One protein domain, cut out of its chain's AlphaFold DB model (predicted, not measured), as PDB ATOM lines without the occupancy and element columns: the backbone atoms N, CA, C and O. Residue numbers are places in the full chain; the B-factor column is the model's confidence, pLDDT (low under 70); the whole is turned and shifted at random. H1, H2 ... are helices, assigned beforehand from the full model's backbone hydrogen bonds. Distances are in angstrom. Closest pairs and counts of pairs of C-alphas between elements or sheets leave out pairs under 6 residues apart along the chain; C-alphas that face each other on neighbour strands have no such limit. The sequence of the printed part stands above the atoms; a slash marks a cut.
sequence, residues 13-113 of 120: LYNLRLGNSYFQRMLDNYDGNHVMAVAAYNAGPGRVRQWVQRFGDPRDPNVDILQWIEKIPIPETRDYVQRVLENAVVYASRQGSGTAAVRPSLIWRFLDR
ATOM      1  N   LEU A  13     196.814 273.538 330.162       38.94
ATOM      2  CA  LEU A  13     196.543 274.582 329.166       38.94
ATOM      3  C   LEU A  13     197.505 274.576 327.963       38.94
ATOM      4  O   LEU A  13     197.114 275.013 326.878       38.94
ATOM      5  N   TYR A  14     198.721 274.038 328.111       34.94
ATOM      6  CA  TYR A  14     199.697 273.928 327.017       34.94
ATOM      7  C   TYR A  14     199.438 272.682 326.148       34.94
ATOM      8  O   TYR A  14     199.396 272.780 324.919       34.94
ATOM      9  N   ASN A  15     199.113 271.543 326.777       48.56
ATOM     10  CA  ASN A  15     198.637 270.342 326.078       48.56
ATOM     11  C   ASN A  15     197.258 270.546 325.434       48.56
ATOM     12  O   ASN A  15     196.965 269.924 324.416       48.56
ATOM     13  N   LEU A  16     196.428 271.454 325.963       48.06
ATOM     14  CA  LEU A  16     195.116 271.764 325.391       48.06
ATOM     15  C   LEU A  16     195.198 272.426 324.015       48.06
ATOM     16  O   LEU A  16     194.361 272.123 323.186       48.06
ATOM     17  N   ARG A  17     196.171 273.294 323.708       51.19
ATOM     18  CA  ARG A  17     196.205 273.965 322.386       51.19
ATOM     19  C   ARG A  17     196.711 273.056 321.267       51.19
ATOM     20  O   ARG A  17     196.086 272.998 320.210       51.19
ATOM     21  N   LEU A  18     197.804 272.330 321.509       55.84
ATOM     22  CA  LEU A  18     198.356 271.368 320.545       55.84
ATOM     23  C   LEU A  18     197.488 270.099 320.463       55.84
ATOM     24  O   LEU A  18     197.255 269.562 319.383       55.84
ATOM     25  N   GLY A  19     196.964 269.653 321.607       66.81
ATOM     26  CA  GLY A  19     196.006 268.555 321.695       66.81
ATOM     27  C   GLY A  19     194.667 268.904 321.051       66.81
ATOM     28  O   GLY A  19     194.119 268.070 320.341       66.81
ATOM     29  N   ASN A  20     194.172 270.140 321.197       72.81
ATOM     30  CA  ASN A  20     192.945 270.576 320.527       72.81
ATOM     31  C   ASN A  20     193.142 270.682 319.018       72.81
ATOM     32  O   ASN A  20     192.299 270.181 318.295       72.81
ATOM     33  N   SER A  21     194.243 271.245 318.506       80.12
ATOM     34  CA  SER A  21     194.454 271.262 317.048       80.12
ATOM     35  C   SER A  21     194.577 269.848 316.473       80.12
ATOM     36  O   SER A  21     194.030 269.560 315.408       80.12
ATOM     37  N   TYR A  22     195.230 268.931 317.198       82.38
ATOM     38  CA  TYR A  22     195.299 267.535 316.782       82.38
ATOM     39  C   TYR A  22     193.937 266.838 316.831       82.38
ATOM     40  O   TYR A  22     193.592 266.112 315.901       82.38
ATOM     41  N   PHE A  23     193.159 267.071 317.885       84.19
ATOM     42  CA  PHE A  23     191.823 266.512 318.032       84.19
ATOM     43  C   PHE A  23     190.840 267.083 317.007       84.19
ATOM     44  O   PHE A  23     190.109 266.310 316.402       84.19
ATOM     45  N   GLN A  24     190.878 268.390 316.736       87.12
ATOM     46  CA  GLN A  24     190.097 269.023 315.668       87.12
ATOM     47  C   GLN A  24     190.423 268.391 314.317       87.12
ATOM     48  O   GLN A  24     189.524 267.948 313.619       87.12
ATOM     49  N   ARG A  25     191.709 268.175 314.016       89.75
ATOM     50  CA  ARG A  25     192.103 267.421 312.821       89.75
ATOM     51  C   ARG A  25     191.520 266.004 312.796       89.75
ATOM     52  O   ARG A  25     191.225 265.491 311.723       89.75
ATOM     53  N   MET A  26     191.405 265.326 313.940       92.25
ATOM     54  CA  MET A  26     190.745 264.018 313.984       92.25
ATOM     55  C   MET A  26     189.243 264.150 313.734       92.25
ATOM     56  O   MET A  26     188.716 263.376 312.950       92.25
ATOM     57  N   LEU A  27     188.569 265.128 314.340       89.56
ATOM     58  CA  LEU A  27     187.160 265.403 314.063       89.56
ATOM     59  C   LEU A  27     186.922 265.671 312.576       89.56
ATOM     60  O   LEU A  27     186.058 265.023 311.995       89.56
ATOM     61  N   ASP A  28     187.730 266.529 311.954       91.19
ATOM     62  CA  ASP A  28     187.646 266.835 310.523       91.19
ATOM     63  C   ASP A  28     187.849 265.578 309.665       91.19
ATOM     64  O   ASP A  28     187.092 265.322 308.734       91.19
ATOM     65  N   ASN A  29     188.826 264.733 310.011       91.69
ATOM     66  CA  ASN A  29     189.101 263.485 309.288       91.69
ATOM     67  C   ASN A  29     187.970 262.445 309.381       91.69
ATOM     68  O   ASN A  29     187.965 261.490 308.601       91.69
ATOM     69  N   TYR A  30     187.076 262.578 310.360       92.25
ATOM     70  CA  TYR A  30     185.974 261.650 310.611       92.25
ATOM     71  C   TYR A  30     184.606 262.336 310.522       92.25
ATOM     72  O   TYR A  30     183.654 261.862 311.138       92.25
ATOM     73  N   ASP A  31     184.503 263.438 309.773       90.69
ATOM     74  CA  ASP A  31     183.263 264.190 309.524       90.69
ATOM     75  C   ASP A  31     182.493 264.548 310.808       90.69
ATOM     76  O   ASP A  31     181.270 264.445 310.892       90.69
ATOM     77  N   GLY A  32     183.221 264.918 311.863       85.56
ATOM     78  CA  GLY A  32     182.642 265.262 313.160       85.56
ATOM     79  C   GLY A  32     182.192 264.059 313.997       85.56
ATOM     80  O   GLY A  32     181.606 264.251 315.067       85.56
ATOM     81  N   ASN A  33     182.480 262.817 313.588       89.56
ATOM     82  CA  ASN A  33     182.206 261.644 314.413       89.56
ATOM     83  C   ASN A  33     183.152 261.611 315.626       89.56
ATOM     84  O   ASN A  33     184.329 261.248 315.537       89.56
ATOM     85  N   HIS A  34     182.613 261.977 316.789       86.69
ATOM     86  CA  HIS A  34     183.382 262.123 318.022       86.69
ATOM     87  C   HIS A  34     183.947 260.791 318.526       86.69
ATOM     88  O   HIS A  34     185.058 260.767 319.047       86.69
ATOM     89  N   VAL A  35     183.234 259.674 318.341       89.69
ATOM     90  CA  VAL A  35     183.714 258.345 318.758       89.69
ATOM     91  C   VAL A  35     184.974 257.977 317.985       89.69
ATOM     92  O   VAL A  35     185.995 257.623 318.578       89.69
ATOM     93  N   MET A  36     184.930 258.128 316.662       93.75
ATOM     94  CA  MET A  36     186.068 257.845 315.789       93.75
ATOM     95  C   MET A  36     187.231 258.804 316.049       93.75
ATOM     96  O   MET A  36     188.379 258.365 316.110       93.75
ATOM     97  N   ALA A  37     186.947 260.089 316.270       91.00
ATOM     98  CA  ALA A  37     187.967 261.089 316.564       91.00
ATOM     99  C   ALA A  37     188.684 260.826 317.897       91.00
ATOM    100  O   ALA A  37     189.912 260.879 317.957       91.00
ATOM    101  N   VAL A  38     187.943 260.482 318.954       88.56
ATOM    102  CA  VAL A  38     188.505 260.134 320.272       88.56
ATOM    103  C   VAL A  38     189.326 258.846 320.184       88.56
ATOM    104  O   VAL A  38     190.449 258.793 320.694       88.56
ATOM    105  N   ALA A  39     188.814 257.833 319.482       91.56
ATOM    106  CA  ALA A  39     189.538 256.590 319.241       91.56
ATOM    107  C   ALA A  39     190.838 256.835 318.450       91.56
ATOM    108  O   ALA A  39     191.885 256.288 318.794       91.56
ATOM    109  N   ALA A  40     190.807 257.697 317.431       92.19
ATOM    110  CA  ALA A  40     191.969 258.022 316.608       92.19
ATOM    111  C   ALA A  40     192.983 258.912 317.330       92.19
ATOM    112  O   ALA A  40     194.184 258.776 317.100       92.19
ATOM    113  N   TYR A  41     192.523 259.787 318.221       86.94
ATOM    114  CA  TYR A  41     193.394 260.577 319.082       86.94
ATOM    115  C   TYR A  41     194.224 259.674 320.006       86.94
ATOM    116  O   TYR A  41     195.429 259.879 320.131       86.94
ATOM    117  N   ASN A  42     193.604 258.644 320.599       89.69
ATOM    118  CA  ASN A  42     194.269 257.717 321.520       89.69
ATOM    119  C   ASN A  42     195.086 256.621 320.807       89.69
ATOM    120  O   ASN A  42     196.246 256.398 321.140       89.69
ATOM    121  N   ALA A  43     194.503 255.941 319.815       90.31
ATOM    122  CA  ALA A  43     195.108 254.771 319.170       90.31
ATOM    123  C   ALA A  43     195.782 255.070 317.821       90.31
ATOM    124  O   ALA A  43     196.465 254.206 317.257       90.31
ATOM    125  N   GLY A  44     195.606 256.283 317.300       92.31
ATOM    126  CA  GLY A  44     196.075 256.712 315.987       92.31
ATOM    127  C   GLY A  44     195.057 256.438 314.866       92.31
ATOM    128  O   GLY A  44     194.402 255.390 314.849       92.31
ATOM    129  N   PRO A  45     194.965 257.320 313.852       95.06
ATOM    130  CA  PRO A  45     193.976 257.203 312.776       95.06
ATOM    131  C   PRO A  45     194.173 255.963 311.893       95.06
ATOM    132  O   PRO A  45     193.219 255.446 311.315       95.06
ATOM    133  N   GLY A  46     195.404 255.445 311.800       96.69
ATOM    134  CA  GLY A  46     195.691 254.201 311.082       96.69
ATOM    135  C   GLY A  46     194.960 252.992 311.670       96.69
ATOM    136  O   GLY A  46     194.420 252.190 310.913       96.69
ATOM    137  N   ARG A  47     194.877 252.898 313.004       96.75
ATOM    138  CA  ARG A  47     194.147 251.820 313.681       96.75
ATOM    139  C   ARG A  47     192.643 251.963 313.497       96.75
ATOM    140  O   ARG A  47     191.989 250.993 313.138       96.75
ATOM    141  N   VAL A  48     192.109 253.176 313.637       96.56
ATOM    142  CA  VAL A  48     190.679 253.426 313.400       96.56
ATOM    143  C   VAL A  48     190.281 253.070 311.969       96.56
ATOM    144  O   VAL A  48     189.260 252.419 311.784       96.56
ATOM    145  N   ARG A  49     191.107 253.380 310.958       97.31
ATOM    146  CA  ARG A  49     190.850 252.927 309.577       97.31
ATOM    147  C   ARG A  49     190.776 251.401 309.458       97.31
ATOM    148  O   ARG A  49     189.887 250.896 308.783       97.31
ATOM    149  N   GLN A  50     191.668 250.671 310.127       97.75
ATOM    150  CA  GLN A  50     191.619 249.203 310.148       97.75
ATOM    151  C   GLN A  50     190.349 248.685 310.838       97.75
ATOM    152  O   GLN A  50     189.763 247.699 310.401       97.75
ATOM    153  N   TRP A  51     189.898 249.345 311.906       97.44
ATOM    154  CA  TRP A  51     188.679 248.962 312.621       97.44
ATOM    155  C   TRP A  51     187.419 249.261 311.816       97.44
ATOM    156  O   TRP A  51     186.531 248.418 311.780       97.44
ATOM    157  N   VAL A  52     187.374 250.384 311.096       96.81
ATOM    158  CA  VAL A  52     186.302 250.691 310.136       96.81
ATOM    159  C   VAL A  52     186.198 249.603 309.073       96.81
ATOM    160  O   VAL A  52     185.121 249.068 308.835       96.81
ATOM    161  N   GLN A  53     187.331 249.198 308.491       96.88
ATOM    162  CA  GLN A  53     187.362 248.118 307.498       96.88
ATOM    163  C   GLN A  53     186.890 246.773 308.067       96.88
ATOM    164  O   GLN A  53     186.329 245.962 307.336       96.88
ATOM    165  N   ARG A  54     187.126 246.516 309.359       96.56
ATOM    166  CA  ARG A  54     186.829 245.226 309.994       96.56
ATOM    167  C   ARG A  54     185.428 245.139 310.599       96.56
ATOM    168  O   ARG A  54     184.866 244.048 310.650       96.56
ATOM    169  N   PHE A  55     184.895 246.244 311.113       95.75
ATOM    170  CA  PHE A  55     183.676 246.265 311.929       95.75
ATOM    171  C   PHE A  55     182.549 247.111 311.330       95.75
ATOM    172  O   PHE A  55     181.466 247.135 311.911       95.75
ATOM    173  N   GLY A  56     182.788 247.766 310.192       95.44
ATOM    174  CA  GLY A  56     181.885 248.753 309.610       95.44
ATOM    175  C   GLY A  56     182.247 250.177 310.032       95.44
ATOM    176  O   GLY A  56     182.966 250.393 311.012       95.44
ATOM    177  N   ASP A  57     181.766 251.148 309.258       95.50
ATOM    178  CA  ASP A  57     181.961 252.571 309.522       95.50
ATOM    179  C   ASP A  57     180.912 253.085 310.521       95.50
ATOM    180  O   ASP A  57     179.732 253.063 310.193       95.50
ATOM    181  N   PRO A  58     181.298 253.590 311.708       92.38
ATOM    182  CA  PRO A  58     180.369 254.168 312.686       92.38
ATOM    183  C   PRO A  58     179.538 255.359 312.190       92.38
ATOM    184  O   PRO A  58     178.669 255.831 312.918       92.38
ATOM    185  N   ARG A  59     179.846 255.914 311.012       90.38
ATOM    186  CA  ARG A  59     179.034 256.947 310.348       90.38
ATOM    187  C   ARG A  59     177.845 256.362 309.579       90.38
ATOM    188  O   ARG A  59     176.924 257.104 309.256       90.38
ATOM    189  N   ASP A  60     177.864 255.067 309.274       92.19
ATOM    190  CA  ASP A  60     176.744 254.365 308.650       92.19
ATOM    191  C   ASP A  60     175.662 254.085 309.711       92.19
ATOM    192  O   ASP A  60     175.975 253.478 310.740       92.19
ATOM    193  N   PRO A  61     174.391 254.476 309.492       87.06
ATOM    194  CA  PRO A  61     173.304 254.212 310.439       87.06
ATOM    195  C   PRO A  61     173.063 252.719 310.713       87.06
ATOM    196  O   PRO A  61     172.459 252.374 311.725       87.06
ATOM    197  N   ASN A  62     173.540 251.821 309.849       92.75
ATOM    198  CA  ASN A  62     173.436 250.374 310.047       92.75
ATOM    199  C   ASN A  62     174.523 249.810 310.981       92.75
ATOM    200  O   ASN A  62     174.493 248.623 311.316       92.75
ATOM    201  N   VAL A  63     175.499 250.627 311.389       90.50
ATOM    202  CA  VAL A  63     176.579 250.224 312.293       90.50
ATOM    203  C   VAL A  63     176.258 250.699 313.703       90.50
ATOM    204  O   VAL A  63     176.302 251.886 314.014       90.50
ATOM    205  N   ASP A  64     175.996 249.744 314.594       90.31
ATOM    206  CA  ASP A  64     175.835 250.033 316.016       90.31
ATOM    207  C   ASP A  64     177.171 250.517 316.611       90.31
ATOM    208  O   ASP A  64     178.141 249.762 316.761       90.31
ATOM    209  N   ILE A  65     177.202 251.800 316.966       87.44
ATOM    210  CA  ILE A  65     178.362 252.492 317.529       87.44
ATOM    211  C   ILE A  65     178.818 251.855 318.850       87.44
ATOM    212  O   ILE A  65     180.020 251.779 319.106       87.44
ATOM    213  N   LEU A  66     177.898 251.366 319.686       87.31
ATOM    214  CA  LEU A  66     178.246 250.731 320.959       87.31
ATOM    215  C   LEU A  66     178.947 249.397 320.721       87.31
ATOM    216  O   LEU A  66     180.011 249.142 321.285       87.31
ATOM    217  N   GLN A  67     178.405 248.584 319.815       91.19
ATOM    218  CA  GLN A  67     179.053 247.340 319.392       91.19
ATOM    219  C   GLN A  67     180.411 247.602 318.737       91.19
ATOM    220  O   GLN A  67     181.345 246.817 318.903       91.19
ATOM    221  N   TRP A  68     180.547 248.704 318.001       94.69
ATOM    222  CA  TRP A  68     181.819 249.099 317.409       94.69
ATOM    223  C   TRP A  68     182.873 249.430 318.475       94.69
ATOM    224  O   TRP A  68     184.004 248.948 318.381       94.69
ATOM    225  N   ILE A  69     182.499 250.175 319.524       92.88
ATOM    226  CA  ILE A  69     183.381 250.487 320.661       92.88
ATOM    227  C   ILE A  69     183.810 249.201 321.380       92.88
ATOM    228  O   ILE A  69     184.999 249.005 321.625       92.88
ATOM    229  N   GLU A  70     182.881 248.279 321.647       93.69
ATOM    230  CA  GLU A  70     183.192 246.994 322.294       93.69
ATOM    231  C   GLU A  70     184.101 246.082 321.459       93.69
ATOM    232  O   GLU A  70     184.797 245.216 321.994       93.69
ATOM    233  N   LYS A  71     184.154 246.284 320.142       95.94
ATOM    234  CA  LYS A  71     185.056 245.547 319.249       95.94
ATOM    235  C   LYS A  71     186.468 246.138 319.191       95.94
ATOM    236  O   LYS A  71     187.349 245.495 318.615       95.94
ATOM    237  N   ILE A  72     186.727 247.305 319.798       94.31
ATOM    238  CA  ILE A  72     188.070 247.908 319.850       94.31
ATOM    239  C   ILE A  72     189.044 246.918 320.519       94.31
ATOM    240  O   ILE A  72     188.865 246.596 321.696       94.31
ATOM    241  N   PRO A  73     190.091 246.433 319.818       94.56
ATOM    242  CA  PRO A  73     190.945 245.355 320.331       94.56
ATOM    243  C   PRO A  73     191.920 245.775 321.435       94.56
ATOM    244  O   PRO A  73     192.581 244.919 322.012       94.56
ATOM    245  N   ILE A  74     192.059 247.078 321.683       92.25
ATOM    246  CA  ILE A  74     192.958 247.632 322.695       92.25
ATOM    247  C   ILE A  74     192.101 248.003 323.913       92.25
ATOM    248  O   ILE A  74     191.356 248.983 323.819       92.25
ATOM    249  N   PRO A  75     192.185 247.262 325.037       90.62
ATOM    250  CA  PRO A  75     191.349 247.518 326.213       90.62
ATOM    251  C   PRO A  75     191.491 248.950 326.735       90.62
ATOM    252  O   PRO A  75     190.496 249.625 326.952       90.62
ATOM    253  N   GLU A  76     192.722 249.465 326.808       79.81
ATOM    254  CA  GLU A  76     192.983 250.840 327.253       79.81
ATOM    255  C   GLU A  76     192.298 251.887 326.360       79.81
ATOM    256  O   GLU A  76     191.705 252.842 326.859       79.81
ATOM    257  N   THR A  77     192.321 251.698 325.034       86.94
ATOM    258  CA  THR A  77     191.624 252.597 324.105       86.94
ATOM    259  C   THR A  77     190.116 252.501 324.269       86.94
ATOM    260  O   THR A  77     189.438 253.526 324.226       86.94
ATOM    261  N   ARG A  78     189.581 251.291 324.453       93.12
ATOM    262  CA  ARG A  78     188.150 251.082 324.676       93.12
ATOM    263  C   ARG A  78     187.687 251.820 325.930       93.12
ATOM    264  O   ARG A  78     186.769 252.635 325.843       93.12
ATOM    265  N   ASP A  79     188.383 251.612 327.042       82.81
ATOM    266  CA  ASP A  79     188.098 252.268 328.319       82.81
ATOM    267  C   ASP A  79     188.208 253.795 328.196       82.81
ATOM    268  O   ASP A  79     187.382 254.535 328.732       82.81
ATOM    269  N   TYR A  80     189.206 254.292 327.455       83.06
ATOM    270  CA  TYR A  80     189.369 255.722 327.195       83.06
ATOM    271  C   TYR A  80     188.175 256.308 326.428       83.06
ATOM    272  O   TYR A  80     187.624 257.330 326.842       83.06
ATOM    273  N   VAL A  81     187.746 255.661 325.340       85.75
ATOM    274  CA  VAL A  81     186.592 256.103 324.539       85.75
ATOM    275  C   VAL A  81     185.321 256.115 325.389       85.75
ATOM    276  O   VAL A  81     184.606 257.117 325.389       85.75
ATOM    277  N   GLN A  82     185.072 255.058 326.166       85.25
ATOM    278  CA  GLN A  82     183.914 254.979 327.063       85.25
ATOM    279  C   GLN A  82     183.915 256.117 328.093       85.25
ATOM    280  O   GLN A  82     182.936 256.854 328.189       85.25
ATOM    281  N   ARG A  83     185.041 256.354 328.781       80.44
ATOM    282  CA  ARG A  83     185.170 257.446 329.765       80.44
ATOM    283  C   ARG A  83     184.945 258.831 329.156       80.44
ATOM    284  O   ARG A  83     184.374 259.707 329.806       80.44
ATOM    285  N   VAL A  84     185.409 259.073 327.931       78.62
ATOM    286  CA  VAL A  84     185.198 260.365 327.254       78.62
ATOM    287  C   VAL A  84     183.722 260.559 326.901       78.62
ATOM    288  O   VAL A  84     183.188 261.647 327.122       78.62
ATOM    289  N   LEU A  85     183.041 259.514 326.423       79.06
ATOM    290  CA  LEU A  85     181.610 259.567 326.109       79.06
ATOM    291  C   LEU A  85     180.744 259.747 327.360       79.06
ATOM    292  O   LEU A  85     179.832 260.572 327.354       79.06
ATOM    293  N   GLU A  86     181.060 259.047 328.449       70.50
ATOM    294  CA  GLU A  86     180.400 259.224 329.748       70.50
ATOM    295  C   GLU A  86     180.476 260.679 330.219       70.50
ATOM    296  O   GLU A  86     179.462 261.285 330.576       70.50
ATOM    297  N   ASN A  87     181.668 261.278 330.151       60.88
ATOM    298  CA  ASN A  87     181.856 262.679 330.505       60.88
ATOM    299  C   ASN A  87     181.086 263.617 329.565       60.88
ATOM    300  O   ASN A  87     180.458 264.563 330.040       60.88
ATOM    301  N   ALA A  88     181.077 263.356 328.255       65.62
ATOM    302  CA  ALA A  88     180.343 264.173 327.286       65.62
ATOM    303  C   ALA A  88     178.829 264.198 327.572       65.62
ATOM    304  O   ALA A  88     178.223 265.271 327.562       65.62
ATOM    305  N   VAL A  89     178.229 263.056 327.926       60.44
ATOM    306  CA  VAL A  89     176.813 262.970 328.341       60.44
ATOM    307  C   VAL A  89     176.560 263.755 329.640       60.44
ATOM    308  O   VAL A  89     175.534 264.430 329.785       60.44
ATOM    309  N   VAL A  90     177.506 263.735 330.583       53.41
ATOM    310  CA  VAL A  90     177.422 264.523 331.826       53.41
ATOM    311  C   VAL A  90     177.513 266.033 331.551       53.41
ATOM    312  O   VAL A  90     176.788 266.814 332.169       53.41
ATOM    313  N   TYR A  91     178.350 266.477 330.611       41.38
ATOM    314  CA  TYR A  91     178.449 267.900 330.250       41.38
ATOM    315  C   TYR A  91     177.264 268.388 329.406       41.38
ATOM    316  O   TYR A  91     176.807 269.514 329.609       41.38
ATOM    317  N   ALA A  92     176.722 267.548 328.520       50.06
ATOM    318  CA  ALA A  92     175.513 267.857 327.759       50.06
ATOM    319  C   ALA A  92     174.272 267.967 328.665       50.06
ATOM    320  O   ALA A  92     173.458 268.871 328.491       50.06
ATOM    321  N   SER A  93     174.149 267.109 329.686       44.25
ATOM    322  CA  SER A  93     173.033 267.179 330.647       44.25
ATOM    323  C   SER A  93     173.115 268.394 331.581       44.25
ATOM    324  O   SER A  93     172.081 268.976 331.907       44.25
ATOM    325  N   ARG A  94     174.323 268.856 331.933       47.34
ATOM    326  CA  ARG A  94     174.532 270.074 332.745       47.34
ATOM    327  C   ARG A  94     174.218 271.386 332.026       47.34
ATOM    328  O   ARG A  94     173.895 272.356 332.700       47.34
ATOM    329  N   GLN A  95     174.288 271.427 330.695       44.59
ATOM    330  CA  GLN A  95     173.883 272.606 329.915       44.59
ATOM    331  C   GLN A  95     172.361 272.681 329.688       44.59
ATOM    332  O   GLN A  95     171.870 273.711 329.238       44.59
ATOM    333  N   GLY A  96     171.615 271.620 330.027       43.69
ATOM    334  CA  GLY A  96     170.163 271.545 329.845       43.69
ATOM    335  C   GLY A  96     169.328 271.630 331.125       43.69
ATOM    336  O   GLY A  96     168.207 272.120 331.059       43.69
ATOM    337  N   SER A  97     169.804 271.159 332.283       42.28
ATOM    338  CA  SER A  97     169.092 271.260 333.574       42.28
ATOM    339  C   SER A  97     170.008 270.847 334.728       42.28
ATOM    340  O   SER A  97     170.839 269.952 334.589       42.28
ATOM    341  N   GLY A  98     169.859 271.510 335.876       41.03
ATOM    342  CA  GLY A  98     170.686 271.321 337.065       41.03
ATOM    343  C   GLY A  98     170.815 269.868 337.542       41.03
ATOM    344  O   GLY A  98     169.866 269.093 337.522       41.03
ATOM    345  N   THR A  99     172.034 269.543 337.981       49.56
ATOM    346  CA  THR A  99     172.413 268.458 338.905       49.56
ATOM    347  C   THR A  99     171.528 267.206 338.913       49.56
ATOM    348  O   THR A  99     170.661 267.048 339.769       49.56
ATOM    349  N   ALA A 100     171.860 266.230 338.071       40.19
ATOM    350  CA  ALA A 100     171.553 264.834 338.355       40.19
ATOM    351  C   ALA A 100     172.839 264.020 338.208       40.19
ATOM    352  O   ALA A 100     173.421 263.951 337.128       40.19
ATOM    353  N   ALA A 101     173.316 263.439 339.308       46.38
ATOM    354  CA  ALA A 101     174.354 262.419 339.258       46.38
ATOM    355  C   ALA A 101     173.831 261.257 338.401       46.38
ATOM    356  O   ALA A 101     172.798 260.660 338.706       46.38
ATOM    357  N   VAL A 102     174.508 260.986 337.290       47.59
ATOM    358  CA  VAL A 102     174.022 260.057 336.277       47.59
ATOM    359  C   VAL A 102     174.521 258.643 336.573       47.59
ATOM    360  O   VAL A 102     175.716 258.373 336.581       47.59
ATOM    361  N   ARG A 103     173.566 257.738 336.814       45.38
ATOM    362  CA  ARG A 103     173.761 256.284 336.893       45.38
ATOM    363  C   ARG A 103     173.977 255.693 335.483       45.38
ATOM    364  O   ARG A 103     173.423 256.245 334.531       45.38
ATOM    365  N   PRO A 104     174.660 254.536 335.345       43.66
ATOM    366  CA  PRO A 104     174.975 253.883 334.059       43.66
ATOM    367  C   PRO A 104     173.803 253.715 333.067       43.66
ATOM    368  O   PRO A 104     174.008 253.572 331.867       43.66
ATOM    369  N   SER A 105     172.554 253.768 333.539       50.12
ATOM    370  CA  SER A 105     171.337 253.607 332.736       50.12
ATOM    371  C   SER A 105     170.932 254.813 331.868       50.12
ATOM    372  O   SER A 105     170.003 254.691 331.071       50.12
ATOM    373  N   LEU A 106     171.576 255.978 331.991       50.00
ATOM    374  CA  LEU A 106     171.188 257.187 331.235       50.00
ATOM    375  C   LEU A 106     171.904 257.348 329.887       50.00
ATOM    376  O   LEU A 106     171.362 258.016 329.007       50.00
ATOM    377  N   ILE A 107     173.057 256.700 329.694       51.47
ATOM    378  CA  ILE A 107     173.789 256.671 328.414       51.47
ATOM    379  C   ILE A 107     172.907 256.037 327.328       51.47
ATOM    380  O   ILE A 107     172.743 256.598 326.245       51.47
ATOM    381  N   TRP A 108     172.222 254.945 327.685       46.06
ATOM    382  CA  TRP A 108     171.260 254.243 326.833       46.06
ATOM    383  C   TRP A 108     170.130 255.149 326.319       46.06
ATOM    384  O   TRP A 108     169.757 255.063 325.157       46.06
ATOM    385  N   ARG A 109     169.622 256.082 327.142       45.28
ATOM    386  CA  ARG A 109     168.508 256.986 326.773       45.28
ATOM    387  C   ARG A 109     168.918 258.201 325.938       45.28
ATOM    388  O   ARG A 109     168.037 258.942 325.491       45.28
ATOM    389  N   PHE A 110     170.215 258.479 325.821       47.50
ATOM    390  CA  PHE A 110     170.719 259.605 325.033       47.50
ATOM    391  C   PHE A 110     171.105 259.162 323.620       47.50
ATOM    392  O   PHE A 110     170.819 259.880 322.669       47.50
ATOM    393  N   LEU A 111     171.656 257.954 323.480       51.03
ATOM    394  CA  LEU A 111     172.002 257.375 322.180       51.03
ATOM    395  C   LEU A 111     170.768 256.865 321.412       51.03
ATOM    396  O   LEU A 111     170.700 257.041 320.204       51.03
ATOM    397  N   ASP A 112     169.748 256.355 322.108       47.19
ATOM    398  CA  ASP A 112     168.477 255.897 321.508       47.19
ATOM    399  C   ASP A 112     167.590 257.050 320.985       47.19
ATOM    400  O   ASP A 112     166.752 256.884 320.103       47.19
ATOM    401  N   ARG A 113     167.778 258.278 321.493       50.00
ATOM    402  CA  ARG A 113     166.931 259.430 321.123       50.00
ATOM    403  C   ARG A 113     167.300 260.070 319.780       50.00
ATOM    404  O   ARG A 113     166.574 260.949 319.324       50.00
TER     405      ARG A 113
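Overview. This is residues 13 to 113 of the 120 residues of the protein "Lytic transglycosylase domain-containing protein" of Hankyongella ginsenosidimutans (UniProt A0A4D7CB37). Short H2 sits in the middle of a set of crossed helices: H1, H3 and the long H5 pack on it in different directions, and H4 packs on residues 78 to 82 of H5. Residues 13 to 18 of H1 stick out, while H5 runs away from H2 to a loop that folds back into H6. The printed part has 101 residues with six named helices, H1 to H6 in chain order, and no named strand; the class is all helix. It is compact, with a radius of gyration of the C-alphas of 14.3 A, and spans 40 by 37 by 24 A.

Arrangement. H5, residues 75 to 94, touches H2, residues 34 to 43, with its residues 77 to 85 alone; the closest C-alphas, of Val 81 and Ala 39, are 6.1 A apart, and the tilt of 37 degrees is only just steep. H4, residues 65 to 70, forms a helical hairpin with H5, its Ile 69 and Arg 78 having the closest C-alphas, 6.3 A apart. H6, residues 104 to 113, only just touches H5, with 3 pairs of C-alphas within 8 A, the closest those of Ile 107 and Val 89 at 7.0 A; it is about perpendicular, at 74 degrees. H1, residues 13 to 29, touches H2 with residues 22 to 29 alone, at a steep tilt of 63 degrees; the closest C-alphas, of Met 26 and Ala 37, are 4.8 A apart. H3, residues 45 to 55, touches H2 at a steep tilt of 60 degrees, closest at the C-alphas of Val 48 and Ala 40, 5.8 A. H1 and H5 are apart. Every O i to N i+4 pair is within hydrogen-bond range in H2, H3, H4 and H5, but 11 of 13 in H1 and 3 of 6 in H6.

Along the chain. H5 is 28.9 A long from C-alpha 75 at (191.349, 247.518, 326.213). H1 is 24.0 A long from C-alpha 13 at (196.543, 274.582, 329.166), with a kink of 28 degrees near residue 20. H6 is 16.2 A long, H3 15.0 A.

Size, cuts and confidence. The C-alphas of Gln 53 and Gly 98 are farthest apart, 41.1 A. The printed part has no cut and no long link. Confidence is low, with pLDDT under 70, at residues 13 to 19 and 87 to 113.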